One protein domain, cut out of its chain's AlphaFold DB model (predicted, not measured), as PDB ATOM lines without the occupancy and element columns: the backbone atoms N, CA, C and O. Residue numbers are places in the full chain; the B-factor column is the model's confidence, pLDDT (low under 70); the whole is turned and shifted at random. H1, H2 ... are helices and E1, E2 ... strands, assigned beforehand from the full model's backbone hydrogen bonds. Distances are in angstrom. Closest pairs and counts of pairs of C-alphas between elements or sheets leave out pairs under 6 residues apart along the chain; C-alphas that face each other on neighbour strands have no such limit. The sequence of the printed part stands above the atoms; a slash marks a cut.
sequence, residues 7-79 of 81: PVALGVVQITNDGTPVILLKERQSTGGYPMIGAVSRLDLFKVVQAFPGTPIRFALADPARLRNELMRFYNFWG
ATOM      1  N   PRO A   7     -23.092 -13.007  17.677       91.25
ATOM      2  CA  PRO A   7     -24.058 -14.061  17.390       91.25
ATOM      3  C   PRO A   7     -25.468 -13.499  17.233       91.25
ATOM      4  O   PRO A   7     -25.881 -12.613  17.984       91.25
ATOM      5  N   VAL A   8     -26.222 -14.053  16.288       93.12
ATOM      6  CA  VAL A   8     -27.566 -13.575  15.971       93.12
ATOM      7  C   VAL A   8     -28.609 -14.648  16.264       93.12
ATOM      8  O   VAL A   8     -28.562 -15.770  15.748       93.12
ATOM      9  N   ALA A   9     -29.605 -14.299  17.075       93.75
ATOM     10  CA  ALA A   9     -30.747 -15.155  17.381       93.75
ATOM     11  C   ALA A   9     -31.920 -14.928  16.410       93.75
ATOM     12  O   ALA A   9     -32.005 -13.915  15.719       93.75
ATOM     13  N   LEU A  10     -32.830 -15.904  16.347       96.00
ATOM     14  CA  LEU A  10     -34.071 -15.778  15.586       96.00
ATOM     15  C   LEU A  10     -34.904 -14.617  16.151       96.00
ATOM     16  O   LEU A  10     -35.074 -14.522  17.364       96.00
ATOM     17  N   GLY A  11     -35.439 -13.781  15.266       96.12
ATOM     18  CA  GLY A  11     -36.284 -12.640  15.599       96.12
ATOM     19  C   GLY A  11     -35.532 -11.379  16.003       96.12
ATOM     20  O   GLY A  11     -36.186 -10.383  16.294       96.12
ATOM     21  N   VAL A  12     -34.194 -11.390  16.003       96.62
ATOM     22  CA  VAL A  12     -33.389 -10.177  16.215       96.62
ATOM     23  C   VAL A  12     -33.769  -9.107  15.197       96.62
ATOM     24  O   VAL A  12     -33.925  -9.401  14.012       96.62
ATOM     25  N   VAL A  13     -33.890  -7.869  15.674       95.94
ATOM     26  CA  VAL A  13     -34.149  -6.685  14.854       95.94
ATOM     27  C   VAL A  13     -32.847  -5.907  14.698       95.94
ATOM     28  O   VAL A  13     -32.340  -5.338  15.671       95.94
ATOM     29  N   GLN A  14     -32.296  -5.919  13.487       95.62
ATOM     30  CA  GLN A  14     -31.116  -5.143  13.109       95.62
ATOM     31  C   GLN A  14     -31.519  -3.801  12.506       95.62
ATOM     32  O   GLN A  14     -32.555  -3.714  11.855       95.62
ATOM     33  N   ILE A  15     -30.685  -2.783  12.701       95.19
ATOM     34  CA  ILE A  15     -30.799  -1.495  12.012       95.19
ATOM     35  C   ILE A  15     -29.672  -1.406  10.992       95.19
ATOM     36  O   ILE A  15     -28.500  -1.454  11.359       95.19
ATOM     37  N   THR A  16     -30.014  -1.315   9.713       93.31
ATOM     38  CA  THR A  16     -29.035  -1.151   8.632       93.31
ATOM     39  C   THR A  16     -28.447   0.267   8.621       93.31
ATOM     40  O   THR A  16     -28.904   1.151   9.347       93.31
ATOM     41  N   ASN A  17     -27.418   0.507   7.801       91.75
ATOM     42  CA  ASN A  17     -26.742   1.814   7.737       91.75
ATOM     43  C   ASN A  17     -27.667   2.961   7.284       91.75
ATOM     44  O   ASN A  17     -27.438   4.110   7.648       91.75
ATOM     45  N   ASP A  18     -28.709   2.651   6.513       95.38
ATOM     46  CA  ASP A  18     -29.772   3.566   6.079       95.38
ATOM     47  C   ASP A  18     -30.907   3.719   7.111       95.38
ATOM     48  O   ASP A  18     -31.875   4.434   6.866       95.38
ATOM     49  N   GLY A  19     -30.799   3.081   8.281       93.94
ATOM     50  CA  GLY A  19     -31.780   3.184   9.364       93.94
ATOM     51  C   GLY A  19     -32.965   2.221   9.246       93.94
ATOM     52  O   GLY A  19     -33.858   2.252  10.094       93.94
ATOM     53  N   THR A  20     -32.977   1.348   8.238       94.38
ATOM     54  CA  THR A  20     -34.079   0.414   8.000       94.38
ATOM     55  C   THR A  20     -34.050  -0.745   9.012       94.38
ATOM     56  O   THR A  20     -33.024  -1.416   9.167       94.38
ATOM     57  N   PRO A  21     -35.161  -1.024   9.722       94.81
ATOM     58  CA  PRO A  21     -35.245  -2.170  10.617       94.81
ATOM     59  C   PRO A  21     -35.460  -3.476   9.840       94.81
ATOM     60  O   PRO A  21     -36.393  -3.599   9.048       94.81
ATOM     61  N   VAL A  22     -34.642  -4.488  10.129       94.94
ATOM     62  CA  VAL A  22     -34.713  -5.826   9.522       94.94
ATOM     63  C   VAL A  22     -34.907  -6.881  10.610       94.94
ATOM     64  O   VAL A  22     -34.066  -7.039  11.495       94.94
ATOM     65  N   ILE A  23     -36.015  -7.626  10.540       96.25
ATOM     66  CA  ILE A  23     -36.302  -8.753  11.439       96.25
ATOM     67  C   ILE A  23     -35.700 -10.025  10.838       96.25
ATOM     68  O   ILE A  23     -36.065 -10.442   9.741       96.25
ATOM     69  N   LEU A  24     -34.802 -10.674  11.573       95.94
ATOM     70  CA  LEU A  24     -34.073 -11.839  11.085       95.94
ATOM     71  C   LEU A  24     -34.810 -13.153  11.363       95.94
ATOM     72  O   LEU A  24     -35.101 -13.494  12.510       95.94
ATOM     73  N   LEU A  25     -35.086 -13.918  10.304       95.75
ATOM     74  CA  LEU A  25     -35.905 -15.135  10.346       95.75
ATOM     75  C   LEU A  25     -35.057 -16.422  10.308       95.75
ATOM     76  O   LEU A  25     -33.927 -16.463  10.803       95.75
ATOM     77  N   LYS A  26     -35.632 -17.527   9.814       92.19
ATOM     78  CA  LYS A  26     -35.010 -18.859   9.857       92.19
ATOM     79  C   LYS A  26     -33.715 -18.948   9.047       92.19
ATOM     80  O   LYS A  26     -32.801 -19.628   9.497       92.19
ATOM     81  N   GLU A  27     -33.614 -18.217   7.942       90.50
ATOM     82  CA  GLU A  27     -32.436 -18.192   7.057       90.50
ATOM     83  C   GLU A  27     -31.455 -17.059   7.390       90.50
ATOM     84  O   GLU A  27     -30.665 -16.621   6.559       90.50
ATOM     85  N   ARG A  28     -31.498 -16.545   8.623       93.50
ATOM     86  CA  ARG A  28     -30.553 -15.518   9.064       93.50
ATOM     87  C   ARG A  28     -29.116 -16.049   9.092       93.50
ATOM     88  O   ARG A  28     -28.860 -17.186   9.489       93.50
ATOM     89  N   GLN A  29     -28.179 -15.155   8.810       89.56
ATOM     90  CA  GLN A  29     -26.762 -15.305   9.139       89.56
ATOM     91  C   GLN A  29     -26.530 -15.663  10.619       89.56
ATOM     92  O   GLN A  29     -27.244 -15.199  11.512       89.56
ATOM     93  N   SER A  30     -25.501 -16.469  10.891       88.88
ATOM     94  CA  SER A  30     -25.125 -16.878  12.254       88.88
ATOM     95  C   SER A  30     -24.514 -15.734  13.072       88.88
ATOM     96  O   SER A  30     -24.670 -15.698  14.297       88.88
ATOM     97  N   THR A  31     -23.864 -14.781  12.402       91.00
ATOM     98  CA  THR A  31     -23.222 -13.602  12.994       91.00
ATOM     99  C   THR A  31     -23.581 -12.327  12.226       91.00
ATOM    100  O   THR A  31     -23.895 -12.374  11.037       91.00
ATOM    101  N   GLY A  32     -23.572 -11.170  12.890       86.38
ATOM    102  CA  GLY A  32     -23.935  -9.895  12.269       86.38
ATOM    103  C   GLY A  32     -23.195  -8.699  12.858       86.38
ATOM    104  O   GLY A  32     -22.886  -8.684  14.048       86.38
ATOM    105  N   GLY A  33     -22.927  -7.708  12.002       90.75
ATOM    106  CA  GLY A  33     -22.227  -6.462  12.341       90.75
ATOM    107  C   GLY A  33     -23.128  -5.228  12.449       90.75
ATOM    108  O   GLY A  33     -22.631  -4.142  12.710       90.75
ATOM    109  N   TYR A  34     -24.443  -5.365  12.262       92.94
ATOM    110  CA  TYR A  34     -25.376  -4.249  12.423       92.94
ATOM    111  C   TYR A  34     -25.803  -4.070  13.890       92.94
ATOM    112  O   TYR A  34     -25.913  -5.070  14.615       92.94
ATOM    113  N   PRO A  35     -26.090  -2.830  14.340       93.19
ATOM    114  CA  PRO A  35     -26.736  -2.593  15.626       93.19
ATOM    115  C   PRO A  35     -28.011  -3.428  15.754       93.19
ATOM    116  O   PRO A  35     -28.813  -3.503  14.825       93.19
ATOM    117  N   MET A  36     -28.208  -4.035  16.920       92.62
ATOM    118  CA  MET A  36     -29.407  -4.806  17.245       92.62
ATOM    119  C   MET A  36     -30.184  -4.054  18.318       92.62
ATOM    120  O   MET A  36     -29.623  -3.745  19.368       92.62
ATOM    121  N   ILE A  37     -31.462  -3.773  18.071       93.38
ATOM    122  CA  ILE A  37     -32.306  -2.996  19.000       93.38
ATOM    123  C   ILE A  37     -33.194  -3.875  19.888       93.38
ATOM    124  O   ILE A  37     -33.822  -3.385  20.822       93.38
ATOM    125  N   GLY A  38     -33.249  -5.177  19.612       94.19
ATOM    126  CA  GLY A  38     -34.045  -6.133  20.369       94.19
ATOM    127  C   GLY A  38     -34.333  -7.392  19.564       94.19
ATOM    128  O   GLY A  38     -33.710  -7.640  18.529       94.19
ATOM    129  N   ALA A  39     -35.294  -8.182  20.035       95.75
ATOM    130  CA  ALA A  39     -35.796  -9.342  19.316       95.75
ATOM    131  C   ALA A  39     -37.312  -9.477  19.483       95.75
ATOM    132  O   ALA A  39     -37.855  -9.236  20.562       95.75
ATOM    133  N   VAL A  40     -37.984  -9.896  18.416       96.88
ATOM    134  CA  VAL A  40     -39.399 -10.272  18.435       96.88
ATOM    135  C   VAL A  40     -39.545 -11.610  19.163       96.88
ATOM    136  O   VAL A  40     -38.761 -12.537  18.946       96.88
ATOM    137  N   SER A  41     -40.564 -11.722  20.017       96.88
ATOM    138  CA  SER A  41     -40.903 -12.972  20.700       96.88
ATOM    139  C   SER A  41     -41.062 -14.120  19.703       96.88
ATOM    140  O   SER A  41     -41.672 -13.961  18.645       96.88
ATOM    141  N   ARG A  42     -40.596 -15.322  20.065       95.31
ATOM    142  CA  ARG A  42     -40.802 -16.527  19.243       95.31
ATOM    143  C   ARG A  42     -42.276 -16.778  18.938       95.31
ATOM    144  O   ARG A  42     -42.588 -17.211  17.834       95.31
ATOM    145  N   LEU A  43     -43.151 -16.495  19.903       95.81
ATOM    146  CA  LEU A  43     -44.591 -16.650  19.740       95.81
ATOM    147  C   LEU A  43     -45.229 -15.509  18.944       95.81
ATOM    148  O   LEU A  43     -46.368 -15.658  18.549       95.81
ATOM    149  N   ASP A  44     -44.541 -14.403  18.663       96.44
ATOM    150  CA  ASP A  44     -45.096 -13.308  17.850       96.44
ATOM    151  C   ASP A  44     -44.541 -13.278  16.424       96.44
ATOM    152  O   ASP A  44     -45.134 -12.652  15.547       96.44
ATOM    153  N   LEU A  45     -43.446 -13.994  16.152       96.12
ATOM    154  CA  LEU A  45     -42.844 -14.047  14.818       96.12
ATOM    155  C   LEU A  45     -43.821 -14.505  13.736       96.12
ATOM    156  O   LEU A  45     -43.747 -14.011  12.614       96.12
ATOM    157  N   PHE A  46     -44.760 -15.396  14.061       94.69
ATOM    158  CA  PHE A  46     -45.757 -15.839  13.089       94.69
ATOM    159  C   PHE A  46     -46.640 -14.679  12.589       94.69
ATOM    160  O   PHE A  46     -47.058 -14.688  11.439       94.69
ATOM    161  N   LYS A  47     -46.896 -13.662  13.427       94.38
ATOM    162  CA  LYS A  47     -47.697 -12.486  13.052       94.38
ATOM    163  C   LYS A  47     -46.967 -11.636  12.017       94.38
ATOM    164  O   LYS A  47     -47.586 -11.135  11.089       94.38
ATOM    165  N   VAL A  48     -45.647 -11.510  12.168       93.50
ATOM    166  CA  VAL A  48     -44.784 -10.759  11.246       93.50
ATOM    167  C   VAL A  48     -44.697 -11.462   9.893       93.50
ATOM    168  O   VAL A  48     -44.875 -10.825   8.864       93.50
ATOM    169  N   VAL A  49     -44.447 -12.775   9.874       93.62
ATOM    170  CA  VAL A  49     -44.232 -13.513   8.611       93.62
ATOM    171  C   VAL A  49     -45.506 -13.712   7.787       93.62
ATOM    172  O   VAL A  49     -45.416 -14.059   6.618       93.62
ATOM    173  N   GLN A  50     -46.679 -13.515   8.391       95.69
ATOM    174  CA  GLN A  50     -47.974 -13.551   7.706       95.69
ATOM    175  C   GLN A  50     -48.405 -12.169   7.180       95.69
ATOM    176  O   GLN A  50     -49.448 -12.056   6.541       95.69
ATOM    177  N   ALA A  51     -47.639 -11.108   7.450       95.44
ATOM    178  CA  ALA A  51     -47.956  -9.763   6.987       95.44
ATOM    179  C   ALA A  51     -47.605  -9.589   5.498       95.44
ATOM    180  O   ALA A  51     -46.517  -9.957   5.057       95.44
ATOM    181  N   PHE A  52     -48.506  -8.975   4.726       96.69
ATOM    182  CA  PHE A  52     -48.223  -8.607   3.338       96.69
ATOM    183  C   PHE A  52     -47.253  -7.417   3.263       96.69
ATOM    184  O   PHE A  52     -47.240  -6.583   4.178       96.69
ATOM    185  N   PRO A  53     -46.488  -7.269   2.167       95.25
ATOM    186  CA  PRO A  53     -45.703  -6.063   1.924       95.25
ATOM    187  C   PRO A  53     -46.551  -4.792   2.075       95.25
ATOM    188  O   PRO A  53     -47.676  -4.726   1.587       95.25
ATOM    189  N   GLY A  54     -46.021  -3.792   2.783       95.12
ATOM    190  CA  GLY A  54     -46.737  -2.547   3.091       95.12
ATOM    191  C   GLY A  54     -47.653  -2.608   4.320       95.12
ATOM    192  O   GLY A  54     -48.169  -1.571   4.732       95.12
ATOM    193  N   THR A  55     -47.826  -3.775   4.954       96.56
ATOM    194  CA  THR A  55     -48.565  -3.871   6.224       96.56
ATOM    195  C   THR A  55     -47.821  -3.096   7.318       96.56
ATOM    196  O   THR A  55     -46.647  -3.385   7.569       96.56
ATOM    197  N   PRO A  56     -48.463  -2.133   8.006       95.19
ATOM    198  CA  PRO A  56     -47.819  -1.399   9.085       95.19
ATOM    199  C   PRO A  56     -47.573  -2.314  10.291       95.19
ATOM    200  O   PRO A  56     -48.483  -2.986  10.777       95.19
ATOM    201  N   ILE A  57     -46.343  -2.302  10.809       94.12
ATOM    202  CA  ILE A  57     -45.932  -3.078  11.986       94.12
ATOM    203  C   ILE A  57     -45.562  -2.113  13.111       94.12
ATOM    204  O   ILE A  57     -44.822  -1.152  12.907       94.12
ATOM    205  N   ARG A  58     -46.057  -2.386  14.320       95.12
ATOM    206  CA  ARG A  58     -45.687  -1.662  15.540       95.12
ATOM    207  C   ARG A  58     -45.153  -2.642  16.573       95.12
ATOM    208  O   ARG A  58     -45.805  -3.638  16.876       95.12
ATOM    209  N   PHE A  59     -43.994  -2.329  17.139       94.06
ATOM    210  CA  PHE A  59     -43.439  -3.079  18.260       94.06
ATOM    211  C   PHE A  59     -43.985  -2.559  19.589       94.06
ATOM    212  O   PHE A  59     -44.220  -1.361  19.753       94.06
ATOM    213  N   ALA A  60     -44.144  -3.468  20.545       95.25
ATOM    214  CA  ALA A  60     -44.427  -3.152  21.936       95.25
ATOM    215  C   ALA A  60     -43.336  -3.769  22.811       95.25
ATOM    216  O   ALA A  60     -42.909  -4.901  22.573       95.25
ATOM    217  N   LEU A  61     -42.886  -3.020  23.817       96.50
ATOM    218  CA  LEU A  61     -41.990  -3.561  24.832       96.50
ATOM    219  C   LEU A  61     -42.738  -4.604  25.664       96.50
ATOM    220  O   LEU A  61     -43.909  -4.429  25.999       96.50
ATOM    221  N   ALA A  62     -42.042  -5.680  26.003       95.19
ATOM    222  CA  ALA A  62     -42.573  -6.765  26.807       95.19
ATOM    223  C   ALA A  62     -41.490  -7.293  27.747       95.19
ATOM    224  O   ALA A  62     -40.300  -7.226  27.437       95.19
ATOM    225  N   ASP A  63     -41.916  -7.828  28.888       97.19
ATOM    226  CA  ASP A  63     -41.016  -8.459  29.848       97.19
ATOM    227  C   ASP A  63     -40.463  -9.789  29.286       97.19
ATOM    228  O   ASP A  63     -41.240 -10.719  29.028       97.19
ATOM    229  N   PRO A  64     -39.132  -9.931  29.127       95.31
ATOM    230  CA  PRO A  64     -38.521 -11.165  28.647       95.31
ATOM    231  C   PRO A  64     -38.819 -12.390  29.524       95.31
ATOM    232  O   PRO A  64     -38.898 -13.507  29.002       95.31
ATOM    233  N   ALA A  65     -38.985 -12.217  30.842       97.19
ATOM    234  CA  ALA A  65     -39.285 -13.329  31.742       97.19
ATOM    235  C   ALA A  65     -40.694 -13.878  31.482       97.19
ATOM    236  O   ALA A  65     -40.861 -15.088  31.295       97.19
ATOM    237  N   ARG A  66     -41.688 -12.990  31.365       97.50
ATOM    238  CA  ARG A  66     -43.044 -13.345  30.939       97.50
ATOM    239  C   ARG A  66     -43.067 -14.061  29.585       97.50
ATOM    240  O   ARG A  66     -43.631 -15.150  29.504       97.50
ATOM    241  N   LEU A  67     -42.426 -13.503  28.553       97.19
ATOM    242  CA  LEU A  67     -42.413 -14.105  27.210       97.19
ATOM    243  C   LEU A  67     -41.774 -15.500  27.205       97.19
ATOM    244  O   LEU A  67     -42.239 -16.409  26.514       97.19
ATOM    245  N   ARG A  68     -40.723 -15.704  28.008       96.06
ATOM    246  CA  ARG A  68     -40.105 -17.023  28.174       96.06
ATOM    247  C   ARG A  68     -41.055 -18.015  28.842       96.06
ATOM    248  O   ARG A  68     -41.125 -19.159  28.396       96.06
ATOM    249  N   ASN A  69     -41.798 -17.599  29.864       97.75
ATOM    250  CA  ASN A  69     -42.787 -18.457  30.517       97.75
ATOM    251  C   ASN A  69     -43.921 -18.850  29.559       97.75
ATOM    252  O   ASN A  69     -44.312 -20.015  29.525       97.75
ATOM    253  N   GLU A  70     -44.416 -17.908  28.753       97.50
ATOM    254  CA  GLU A  70     -45.430 -18.168  27.722       97.50
ATOM    255  C   GLU A  70     -44.919 -19.162  26.668       97.50
ATOM    256  O   GLU A  70     -45.614 -20.125  26.339       97.50
ATOM    257  N   LEU A  71     -43.674 -19.005  26.212       96.50
ATOM    258  CA  LEU A  71     -43.039 -19.949  25.291       96.50
ATOM    259  C   LEU A  71     -42.919 -21.360  25.885       96.50
ATOM    260  O   LEU A  71     -43.199 -22.339  25.197       96.50
ATOM    261  N   MET A  72     -42.533 -21.483  27.158       97.19
ATOM    262  CA  MET A  72     -42.467 -22.792  27.817       97.19
ATOM    263  C   MET A  72     -43.847 -23.440  27.937       97.19
ATOM    264  O   MET A  72     -43.976 -24.638  27.700       97.19
ATOM    265  N   ARG A  73     -44.889 -22.660  28.253       97.69
ATOM    266  CA  ARG A  73     -46.274 -23.158  28.273       97.69
ATOM    267  C   ARG A  73     -46.712 -23.656  26.900       97.69
ATOM    268  O   ARG A  73     -47.319 -24.718  26.826       97.69
ATOM    269  N   PHE A  74     -46.369 -22.928  25.836       96.81
ATOM    270  CA  PHE A  74     -46.627 -23.362  24.464       96.81
ATOM    271  C   PHE A  74     -45.957 -24.709  24.171       96.81
ATOM    272  O   PHE A  74     -46.622 -25.624  23.699       96.81
ATOM    273  N   TYR A  75     -44.669 -24.870  24.491       97.06
ATOM    274  CA  TYR A  75     -43.982 -26.142  24.252       97.06
ATOM    275  C   TYR A  75     -44.577 -27.303  25.048       97.06
ATOM    276  O   TYR A  75     -44.789 -28.368  24.474       97.06
ATOM    277  N   ASN A  76     -44.908 -27.085  26.323       97.38
ATOM    278  CA  ASN A  76     -45.527 -28.110  27.161       97.38
ATOM    279  C   ASN A  76     -46.913 -28.514  26.635       97.38
ATOM    280  O   ASN A  76     -47.237 -29.696  26.619       97.38
ATOM    281  N   PHE A  77     -47.722 -27.548  26.184       96.88
ATOM    282  CA  PHE A  77     -49.045 -27.819  25.616       96.88
ATOM    283  C   PHE A  77     -48.969 -28.753  24.401       96.88
ATOM    284  O   PHE A  77     -49.796 -29.649  24.262       96.88
ATOM    285  N   TRP A  78     -47.958 -28.571  23.549       96.69
ATOM    286  CA  TRP A  78     -47.759 -29.384  22.347       96.69
ATOM    287  C   TRP A  78     -46.899 -30.638  22.562       96.69
ATOM    288  O   TRP A  78     -46.601 -31.327  21.591       96.69
ATOM    289  N   GLY A  79     -46.456 -30.931  23.791       95.44
ATOM    290  CA  GLY A  79     -45.546 -32.054  24.059       95.44
ATOM    291  C   GLY A  79     -44.195 -31.937  23.338       95.44
ATOM    292  O   GLY A  79     -43.557 -32.940  23.039       95.44
TER     293      GLY A  79
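Overview. This is residues 7 to 79 of the 81 residues of the protein "Allophanate hydrolase" of Desulfobacterales bacterium (UniProt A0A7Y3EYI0). A small three-stranded sheet lies at one end, a single helix, H2, reaches away at the other end, and a long loop joins H2 to the short helix H1. The tip of the E1 and E2 hairpin and the end of the H2 side mark the ends of the longest axis, while residues 50 to 56 of the loop stick out on their own. The printed part has 73 residues, with three named strands and two named helices in the order E1, E2, E3, H1, H2, and the sheet runs E2, E1, E3, antiparallel throughout. The class is mixed, helices and strands, with under half of the residues in named elements. The whole is only just compact, close to loose, with a radius of gyration of the C-alphas of 13.4 A and spans of 41 by 29 by 24 A.

Arrangement. E1, residues 12 to 15, is the inner strand of the sheet. E2, residues 21 to 23, forms a hairpin with E1 over a tight link; they are antiparallel at 158 degrees. N 14 and O 22 are 2.9 A apart and N 22 and O 14 are 2.8 A apart, within hydrogen-bond range. E3, residues 36 to 39, is antiparallel to E1 at 153 degrees, with N 13 and O 38 at 2.9 A and N 37 and O 13 at 3.0 A, within hydrogen-bond range. The C-alphas of Val 12 and Ala 39 face each other at 4.0 A. E2 and E3 are the edge strands. H1, residues 45 to 49, is only just not on the sheet, with 4 pairs of C-alphas within 10 A. H2, residues 64 to 77, is not on the sheet and is apart from H1 and from each of the three strands. In H1 and H2 every O i to N i+4 pair is within hydrogen-bond range.

Along the chain. E1 begins at C-alpha 12, (-33.389, -10.177, 16.215), and is 10.0 A long. E2 is 6.7 A and E3 8.1 A long. H1 is 6.4 A long, from C-alpha 45 at (-42.844, -14.047, 14.818). H2 is 19.9 A long and ends at C-alpha 77, (-49.045, -27.819, 25.616).

Size, cuts and confidence. The two C-alphas farthest apart, those of Asp 18 and Gly 79, are 42.9 A apart. The printed part has no cut. The links from E2 to E3, 12 residues, and from H1 to H2, 14 residues, are long; the link from E3 to H1 is tight. The mean pLDDT of the printed part is 94.9, and no printed residue is under 70.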